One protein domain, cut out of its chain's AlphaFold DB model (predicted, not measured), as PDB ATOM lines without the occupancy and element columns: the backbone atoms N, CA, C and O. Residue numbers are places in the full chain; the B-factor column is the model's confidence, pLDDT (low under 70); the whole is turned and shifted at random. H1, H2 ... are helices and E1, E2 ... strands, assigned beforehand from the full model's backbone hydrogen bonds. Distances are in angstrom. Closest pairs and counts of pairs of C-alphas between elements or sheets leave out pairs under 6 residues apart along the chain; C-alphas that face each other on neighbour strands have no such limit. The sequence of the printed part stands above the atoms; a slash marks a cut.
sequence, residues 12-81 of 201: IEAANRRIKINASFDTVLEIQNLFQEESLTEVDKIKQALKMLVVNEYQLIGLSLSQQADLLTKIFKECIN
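AT A GLANCE: This is residues 12 to 81 of the 201 residues of the protein "Bacteriophage Gp15 protein" of Lactonifactor longoviformis DSM 17459 (UniProt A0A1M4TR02). A small strand hairpin, E1 and E2, sits at one end of a helical body in which H4, the longest helix, crosses H2 of the helical hairpin H1 and H2. H2 is in the middle, with H1 along it and short H3 near its other end. The printed part has 70 residues, ordered E1, E2, H1, H2, H3, H4: two antiparallel strands and four helices, mostly helix. It is compact, with a radius of gyration of the C-alphas of 11.4 A and spans of 34 by 25 by 19 A.

HOW THE PARTS SIT: Start at the hairpin of E1, residues 12 to 14, and E2, residues 17 to 20, where N 12 and O 19 are 2.9 A apart, within hydrogen-bond range. The closest C-alphas of E1 and H4, residues 65 to 80, are those of Ala 14 and Leu 71, 7.1 A apart. H4 touches H2, residues 42 to 53, with residues 65 to 72 alone, closest at C-alphas Leu 50 and Leu 72, 6.5 A, at a steep tilt of 48 degrees, the same way. H2 and H1, residues 25 to 36, form a helical hairpin, closest at C-alphas Ile 31 and Ala 49, 5.8 A, at a shallow tilt of 6 degrees. H3, residues 57 to 60, is close to H2 but not clearly touching, with C-alphas Lys 51 and Glu 57 6.0 A apart. In H1, H2 and H4 every O i to N i+4 pair is within hydrogen-bond range; H3 is too short for one.

IN THESE COORDINATES: Find C-alpha 12 at (151.799, 154.941, 183.018), where E1 begins. H1 measures 17.1 A, H2 16.4 A and H4 21.0 A, ending at C-alpha 80 (161.749, 161.447, 183.186).

THE WHOLE: The farthest C-alphas, Asn 16 and Ser 39, are 34.7 A apart. The printed part has no cut, and its five links are tight. Mean pLDDT of the printed part is 85.7; residue 15 is under 70.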
ATOM      1  N   ILE A  12     152.200 154.813 181.619       87.12
ATOM      2  CA  ILE A  12     151.799 154.941 183.018       87.12
ATOM      3  C   ILE A  12     150.374 154.452 183.183       87.12
ATOM      4  O   ILE A  12     149.484 154.790 182.402       87.12
ATOM      5  N   GLU A  13     150.151 153.680 184.242       83.88
ATOM      6  CA  GLU A  13     148.811 153.318 184.683       83.88
ATOM      7  C   GLU A  13     148.259 154.411 185.603       83.88
ATOM      8  O   GLU A  13     148.757 154.629 186.710       83.88
ATOM      9  N   ALA A  14     147.237 155.127 185.141       76.06
ATOM     10  CA  ALA A  14     146.528 156.139 185.918       76.06
ATOM     11  C   ALA A  14     145.019 155.984 185.702       76.06
ATOM     12  O   ALA A  14     144.567 155.827 184.571       76.06
ATOM     13  N   ALA A  15     144.240 155.997 186.788       68.88
ATOM     14  CA  ALA A  15     142.778 155.854 186.751       68.88
ATOM     15  C   ALA A  15     142.283 154.654 185.902       68.88
ATOM     16  O   ALA A  15     141.360 154.794 185.099       68.88
ATOM     17  N   ASN A  16     142.915 153.481 186.051       75.25
ATOM     18  CA  ASN A  16     142.658 152.257 185.266       75.25
ATOM     19  C   ASN A  16     142.851 152.401 183.742       75.25
ATOM     20  O   ASN A  16     142.335 151.596 182.967       75.25
ATOM     21  N   ARG A  17     143.604 153.409 183.290       81.25
ATOM     22  CA  ARG A  17     143.982 153.607 181.886       81.25
ATOM     23  C   ARG A  17     145.493 153.480 181.739       81.25
ATOM     24  O   ARG A  17     146.241 153.953 182.591       81.25
ATOM     25  N   ARG A  18     145.935 152.881 180.631       87.81
ATOM     26  CA  ARG A  18     147.335 152.927 180.190       87.81
ATOM     27  C   ARG A  18     147.535 154.149 179.308       87.81
ATOM     28  O   ARG A  18     146.936 154.247 178.234       87.81
ATOM     29  N   ILE A  19     148.335 155.085 179.794       90.12
ATOM     30  CA  ILE A  19     148.622 156.353 179.130       90.12
ATOM     31  C   ILE A  19     150.012 156.261 178.521       90.12
ATOM     32  O   ILE A  19     150.976 156.012 179.243       90.12
ATOM     33  N   LYS A  20     150.108 156.461 177.205       92.31
ATOM     34  CA  LYS A  20     151.391 156.517 176.495       92.31
ATOM     35  C   LYS A  20     152.005 157.903 176.628       92.31
ATOM     36  O   LYS A  20     151.327 158.905 176.397       92.31
ATOM     37  N   ILE A  21     153.287 157.932 176.965       93.31
ATOM     38  CA  ILE A  21     154.057 159.128 177.275       93.31
ATOM     39  C   ILE A  21     155.142 159.331 176.220       93.31
ATOM     40  O   ILE A  21     155.935 158.434 175.935       93.31
ATOM     41  N   ASN A  22     155.192 160.538 175.673       92.88
ATOM     42  CA  ASN A  22     156.292 161.050 174.882       92.88
ATOM     43  C   ASN A  22     157.338 161.674 175.819       92.88
ATOM     44  O   ASN A  22     157.291 162.858 176.130       92.88
ATOM     45  N   ALA A  23     158.287 160.859 176.280       90.25
ATOM     46  CA  ALA A  23     159.424 161.309 177.083       90.25
ATOM     47  C   ALA A  23     160.670 161.587 176.215       90.25
ATOM     48  O   ALA A  23     161.796 161.285 176.622       90.25
ATOM     49  N   SER A  24     160.483 162.093 174.993       94.44
ATOM     50  CA  SER A  24     161.589 162.531 174.134       94.44
ATOM     51  C   SER A  24     162.294 163.757 174.711       94.44
ATOM     52  O   SER A  24     161.707 164.533 175.466       94.44
ATOM     53  N   PHE A  25     163.579 163.916 174.388       90.00
ATOM     54  CA  PHE A  25     164.395 164.975 174.973       90.00
ATOM     55  C   PHE A  25     163.855 166.375 174.669       90.00
ATOM     56  O   PHE A  25     163.758 167.189 175.578       90.00
ATOM     57  N   ASP A  26     163.434 166.633 173.432       93.88
ATOM     58  CA  ASP A  26     162.919 167.931 173.004       93.88
ATOM     59  C   ASP A  26     161.604 168.276 173.704       93.88
ATOM     60  O   ASP A  26     161.397 169.418 174.097       93.88
ATOM     61  N   THR A  27     160.760 167.274 173.965       91.62
ATOM     62  CA  THR A  27     159.535 167.463 174.757       91.62
ATOM     63  C   THR A  27     159.857 167.850 176.199       91.62
ATOM     64  O   THR A  27     159.230 168.748 176.754       91.62
ATOM     65  N   VAL A  28     160.845 167.197 176.820       88.00
ATOM     66  CA  VAL A  28     161.258 167.515 178.197       88.00
ATOM     67  C   VAL A  28     161.884 168.908 178.286       88.00
ATOM     68  O   VAL A  28     161.560 169.638 179.221       88.00
ATOM     69  N   LEU A  29     162.727 169.293 177.323       86.56
ATOM     70  CA  LEU A  29     163.334 170.628 177.264       86.56
ATOM     71  C   LEU A  29     162.277 171.726 177.095       86.56
ATOM     72  O   LEU A  29     162.276 172.701 177.841       86.56
ATOM     73  N   GLU A  30     161.314 171.534 176.194       88.25
ATOM     74  CA  GLU A  30     160.230 172.501 175.986       88.25
ATOM     75  C   GLU A  30     159.365 172.664 177.249       88.25
ATOM     76  O   GLU A  30     158.951 173.766 177.601       88.25
ATOM     77  N   ILE A  31     159.139 171.579 177.997       85.50
ATOM     78  CA  ILE A  31     158.443 171.658 179.287       85.50
ATOM     79  C   ILE A  31     159.281 172.419 180.315       85.50
ATOM     80  O   ILE A  31     158.726 173.208 181.074       85.50
ATOM     81  N   GLN A  32     160.600 172.224 180.358       80.94
ATOM     82  CA  GLN A  32     161.457 173.018 181.243       80.94
ATOM     83  C   GLN A  32     161.318 174.515 180.943       80.94
ATOM     84  O   GLN A  32     161.112 175.285 181.882       80.94
ATOM     85  N   ASN A  33     161.318 174.902 179.666       82.19
ATOM     86  CA  ASN A  33     161.114 176.287 179.236       82.19
ATOM     87  C   ASN A  33     159.726 176.812 179.628       82.19
ATOM     88  O   ASN A  33     159.614 177.886 180.217       82.19
ATOM     89  N   LEU A  34     158.673 176.016 179.420       82.56
ATOM     90  CA  LEU A  34     157.305 176.345 179.832       82.56
ATOM     91  C   LEU A  34     157.200 176.683 181.330       82.56
ATOM     92  O   LEU A  34     156.459 177.587 181.715       82.56
ATOM     93  N   PHE A  35     157.933 175.975 182.195       78.69
ATOM     94  CA  PHE A  35     157.913 176.247 183.635       78.69
ATOM     95  C   PHE A  35     158.694 177.507 184.036       78.69
ATOM     96  O   PHE A  35     158.423 178.059 185.104       78.69
ATOM     97  N   GLN A  36     159.601 177.989 183.181       78.31
ATOM     98  CA  GLN A  36     160.321 179.255 183.357       78.31
ATOM     99  C   GLN A  36     159.513 180.484 182.913       78.31
ATOM    100  O   GLN A  36     159.924 181.604 183.208       78.31
ATOM    101  N   GLU A  37     158.392 180.289 182.215       82.12
ATOM    102  CA  GLU A  37     157.551 181.372 181.711       82.12
ATOM    103  C   GLU A  37     156.738 182.019 182.844       82.12
ATOM    104  O   GLU A  37     155.918 181.370 183.500       82.12
ATOM    105  N   GLU A  38     156.958 183.311 183.089       85.19
ATOM    106  CA  GLU A  38     156.304 184.050 184.178       85.19
ATOM    107  C   GLU A  38     154.889 184.515 183.809       85.19
ATOM    108  O   GLU A  38     154.062 184.742 184.691       85.19
ATOM    109  N   SER A  39     154.582 184.624 182.512       89.00
ATOM    110  CA  SER A  39     153.272 185.090 182.039       89.00
ATOM    111  C   SER A  39     152.144 184.059 182.181       89.00
ATOM    112  O   SER A  39     150.967 184.416 182.086       89.00
ATOM    113  N   LEU A  40     152.475 182.788 182.424       84.50
ATOM    114  CA  LEU A  40     151.512 181.692 182.514       84.50
ATOM    115  C   LEU A  40     151.191 181.321 183.959       84.50
ATOM    116  O   LEU A  40     152.070 181.248 184.819       84.50
ATOM    117  N   THR A  41     149.925 180.986 184.215       88.94
ATOM    118  CA  THR A  41     149.528 180.448 185.518       88.94
ATOM    119  C   THR A  41     150.060 179.026 185.700       88.94
ATOM    120  O   THR A  41     150.183 178.263 184.741       88.94
ATOM    121  N   GLU A  42     150.299 178.616 186.948       82.19
ATOM    122  CA  GLU A  42     150.717 177.239 187.261       82.19
ATOM    123  C   GLU A  42     149.728 176.191 186.728       82.19
ATOM    124  O   GLU A  42     150.116 175.119 186.266       82.19
ATOM    125  N   VAL A  43     148.434 176.521 186.718       84.88
ATOM    126  CA  VAL A  43     147.390 175.656 186.159       84.88
ATOM    127  C   VAL A  43     147.559 175.482 184.649       84.88
ATOM    128  O   VAL A  43     147.410 174.369 184.140       84.88
ATOM    129  N   ASP A  44     147.871 176.559 183.928       89.44
ATOM    130  CA  ASP A  44     148.059 176.510 182.478       89.44
ATOM    131  C   ASP A  44     149.344 175.769 182.106       89.44
ATOM    132  O   ASP A  44     149.317 174.934 181.199       89.44
ATOM    133  N   LYS A  45     150.425 175.965 182.872       82.94
ATOM    134  CA  LYS A  45     151.676 175.204 182.727       82.94
ATOM    135  C   LYS A  45     151.448 173.704 182.884       82.94
ATOM    136  O   LYS A  45     151.871 172.925 182.035       82.94
ATOM    137  N   ILE A  46     150.717 173.280 183.919       85.50
ATOM    138  CA  ILE A  46     150.400 171.858 184.143       85.50
ATOM    139  C   ILE A  46     149.609 171.280 182.966       85.50
ATOM    140  O   ILE A  46     149.950 170.213 182.450       85.50
ATOM    141  N   LYS A  47     148.556 171.978 182.521       89.31
ATOM    142  CA  LYS A  47     147.729 171.527 181.391       89.31
ATOM    143  C   LYS A  47     148.545 171.408 180.109       89.31
ATOM    144  O   LYS A  47     148.401 170.419 179.392       89.31
ATOM    145  N   GLN A  48     149.383 172.399 179.823       90.38
ATOM    146  CA  GLN A  48     150.198 172.426 178.616       90.38
ATOM    147  C   GLN A  48     151.288 171.346 178.651       90.38
ATOM    148  O   GLN A  48     151.429 170.602 177.683       90.38
ATOM    149  N   ALA A  49     151.966 171.157 179.787       87.81
ATOM    150  CA  ALA A  49     152.945 170.087 179.956       87.81
ATOM    151  C   ALA A  49     152.325 168.697 179.730       87.81
ATOM    152  O   ALA A  49     152.901 167.857 179.041       87.81
ATOM    153  N   LEU A  50     151.121 168.452 180.260       89.56
ATOM    154  CA  LEU A  50     150.411 167.189 180.037       89.56
ATOM    155  C   LEU A  50     150.021 166.973 178.577       89.56
ATOM    156  O   LEU A  50     150.143 165.849 178.098       89.56
ATOM    157  N   LYS A  51     149.581 168.018 177.867       92.81
ATOM    158  CA  LYS A  51     149.286 167.931 176.428       92.81
ATOM    159  C   LYS A  51     150.516 167.531 175.615       92.81
ATOM    160  O   LYS A  51     150.401 166.746 174.687       92.81
ATOM    161  N   MET A  52     151.691 168.029 175.990       90.69
ATOM    162  CA  MET A  52     152.941 167.701 175.304       90.69
ATOM    163  C   MET A  52     153.443 166.285 175.628       90.69
ATOM    164  O   MET A  52     153.962 165.592 174.753       90.69
ATOM    165  N   LEU A  53     153.287 165.843 176.882       90.06
ATOM    166  CA  LEU A  53     153.747 164.529 177.342       90.06
ATOM    167  C   LEU A  53     152.827 163.390 176.919       90.06
ATOM    168  O   LEU A  53     153.303 162.286 176.667       90.06
ATOM    169  N   VAL A  54     151.513 163.597 176.908       92.94
ATOM    170  CA  VAL A  54     150.552 162.521 176.661       92.94
ATOM    171  C   VAL A  54     150.279 162.399 175.170       92.94
ATOM    172  O   VAL A  54     149.702 163.286 174.556       92.94
ATOM    173  N   VAL A  55     150.621 161.242 174.596       91.25
ATOM    174  CA  VAL A  55     150.476 160.983 173.151       91.25
ATOM    175  C   VAL A  55     149.012 161.056 172.697       91.25
ATOM    176  O   VAL A  55     148.729 161.426 171.563       91.25
ATOM    177  N   ASN A  56     148.070 160.680 173.567       90.81
ATOM    178  CA  ASN A  56     146.639 160.720 173.281       90.81
ATOM    179  C   ASN A  56     145.908 161.659 174.252       90.81
ATOM    180  O   ASN A  56     145.466 161.238 175.323       90.81
ATOM    181  N   GLU A  57     145.734 162.918 173.849       86.38
ATOM    182  CA  GLU A  57     145.100 163.964 174.663       86.38
ATOM    183  C   GLU A  57     143.673 163.622 175.118       86.38
ATOM    184  O   GLU A  57     143.248 164.064 176.186       86.38
ATOM    185  N   TYR A  58     142.933 162.779 174.386       87.19
ATOM    186  CA  TYR A  58     141.596 162.341 174.811       87.19
ATOM    187  C   TYR A  58     141.623 161.612 176.162       87.19
ATOM    188  O   TYR A  58     140.628 161.608 176.888       87.19
ATOM    189  N   GLN A  59     142.765 161.029 176.543       85.62
ATOM    190  CA  GLN A  59     142.938 160.380 177.843       85.62
ATOM    191  C   GLN A  59     142.964 161.378 179.011       85.62
ATOM    192  O   GLN A  59     142.719 160.964 180.146       85.62
ATOM    193  N   LEU A  60     143.202 162.666 178.734       85.69
ATOM    194  CA  LEU A  60     143.188 163.759 179.711       85.69
ATOM    195  C   LEU A  60     141.776 164.309 179.973       85.69
ATOM    196  O   LEU A  60     141.560 165.009 180.965       85.69
ATOM    197  N   ILE A  61     140.807 164.004 179.101       85.50
ATOM    198  CA  ILE A  61     139.433 164.498 179.228       85.50
ATOM    199  C   ILE A  61     138.786 163.921 180.489       85.50
ATOM    200  O   ILE A  61     138.806 162.710 180.733       85.50
ATOM    201  N   GLY A  62     138.177 164.808 181.276       82.94
ATOM    202  CA  GLY A  62     137.484 164.463 182.515       82.94
ATOM    203  C   GLY A  62     138.388 164.352 183.743       82.94
ATOM    204  O   GLY A  62     137.872 164.097 184.826       82.94
ATOM    205  N   LEU A  63     139.705 164.566 183.608       85.31
ATOM    206  CA  LEU A  63     140.594 164.679 184.764       85.31
ATOM    207  C   LEU A  63     140.414 166.036 185.451       85.31
ATOM    208  O   LEU A  63     140.428 167.084 184.799       85.31
ATOM    209  N   SER A  64     140.285 166.020 186.778       88.50
ATOM    210  CA  SER A  64     140.315 167.234 187.597       88.50
ATOM    211  C   SER A  64     141.723 167.841 187.637       88.50
ATOM    212  O   SER A  64     142.713 167.162 187.361       88.50
ATOM    213  N   LEU A  65     141.839 169.110 188.041       85.44
ATOM    214  CA  LEU A  65     143.142 169.780 188.179       85.44
ATOM    215  C   LEU A  65     144.101 169.031 189.123       85.44
ATOM    216  O   LEU A  65     145.282 168.903 188.818       85.44
ATOM    217  N   SER A  66     143.594 168.480 190.232       85.56
ATOM    218  CA  SER A  66     144.409 167.673 191.152       85.56
ATOM    219  C   SER A  66     144.890 166.381 190.493       85.56
ATOM    220  O   SER A  66     146.058 166.036 190.612       85.56
ATOM    221  N   GLN A  67     144.025 165.694 189.741       87.56
ATOM    222  CA  GLN A  67     144.411 164.470 189.030       87.56
ATOM    223  C   GLN A  67     145.440 164.747 187.929       87.56
ATOM    224  O   GLN A  67     146.312 163.919 187.680       87.56
ATOM    225  N   GLN A  68     145.349 165.908 187.278       85.12
ATOM    226  CA  GLN A  68     146.338 166.372 186.310       85.12
ATOM    227  C   GLN A  68     147.699 166.623 186.977       85.12
ATOM    228  O   GLN A  68     148.714 166.122 186.493       85.12
ATOM    229  N   ALA A  69     147.728 167.321 188.113       83.88
ATOM    230  CA  ALA A  69     148.960 167.550 188.870       83.88
ATOM    231  C   ALA A  69     149.603 166.235 189.362       83.88
ATOM    232  O   ALA A  69     150.816 166.041 189.227       83.88
ATOM    233  N   ASP A  70     148.793 165.298 189.863       84.62
ATOM    234  CA  ASP A  70     149.256 163.978 190.303       84.62
ATOM    235  C   ASP A  70     149.810 163.152 189.135       84.62
ATOM    236  O   ASP A  70     150.871 162.531 189.250       84.62
ATOM    237  N   LEU A  71     149.122 163.172 187.987       86.44
ATOM    238  CA  LEU A  71     149.574 162.504 186.768       86.44
ATOM    239  C   LEU A  71     150.911 163.077 186.294       86.44
ATOM    240  O   LEU A  71     151.829 162.309 186.008       86.44
ATOM    241  N   LEU A  72     151.044 164.404 186.257       85.12
ATOM    242  CA  LEU A  72     152.284 165.066 185.862       85.12
ATOM    243  C   LEU A  72     153.436 164.662 186.789       85.12
ATOM    244  O   LEU A  72     154.489 164.228 186.323       85.12
ATOM    245  N   THR A  73     153.208 164.707 188.102       83.56
ATOM    246  CA  THR A  73     154.189 164.284 189.112       83.56
ATOM    247  C   THR A  73     154.608 162.827 188.914       83.56
ATOM    248  O   THR A  73     155.795 162.494 188.995       83.56
ATOM    249  N   LYS A  74     153.650 161.945 188.607       85.88
ATOM    250  CA  LYS A  74     153.915 160.534 188.318       85.88
ATOM    251  C   LYS A  74     154.751 160.358 187.046       85.88
ATOM    252  O   LYS A  74     155.722 159.602 187.079       85.88
ATOM    253  N   ILE A  75     154.444 161.097 185.975       84.38
ATOM    254  CA  ILE A  75     155.229 161.095 184.728       84.38
ATOM    255  C   ILE A  75     156.669 161.516 184.980       84.38
ATOM    256  O   ILE A  75     157.600 160.807 184.586       84.38
ATOM    257  N   PHE A  76     156.865 162.621 185.696       81.25
ATOM    258  CA  PHE A  76     158.206 163.072 186.032       81.25
ATOM    259  C   PHE A  76     158.964 162.028 186.844       81.25
ATOM    260  O   PHE A  76     160.114 161.742 186.535       81.25
ATOM    261  N   LYS A  77     158.323 161.403 187.834       79.88
ATOM    262  CA  LYS A  77     158.965 160.411 188.701       79.88
ATOM    263  C   LYS A  77     159.343 159.115 187.975       79.88
ATOM    264  O   LYS A  77     160.406 158.567 188.259       79.88
ATOM    265  N   GLU A  78     158.481 158.607 187.097       82.62
ATOM    266  CA  GLU A  78     158.627 157.267 186.504       82.62
ATOM    267  C   GLU A  78     159.323 157.286 185.132       82.62
ATOM    268  O   GLU A  78     160.184 156.440 184.865       82.62
ATOM    269  N   CYS A  79     159.013 158.269 184.280       77.50
ATOM    270  CA  CYS A  79     159.502 158.336 182.898       77.50
ATOM    271  C   CYS A  79     160.745 159.227 182.756       77.50
ATOM    272  O   CYS A  79     161.709 158.854 182.082       77.50
ATOM    273  N   ILE A  80     160.748 160.391 183.416       77.50
ATOM    274  CA  ILE A  80     161.749 161.447 183.186       77.50
ATOM    275  C   ILE A  80     162.885 161.390 184.214       77.50
ATOM    276  O   ILE A  80     164.045 161.587 183.856       77.50
ATOM    277  N   ASN A  81     162.593 161.097 185.482       73.94
ATOM    278  CA  ASN A  81     163.579 161.209 186.548       73.94
ATOM    279  C   ASN A  81     164.750 160.243 186.327       73.94
ATOM    280  O   ASN A  81     164.597 159.024 186.187       73.94
TER     281      ASN A  81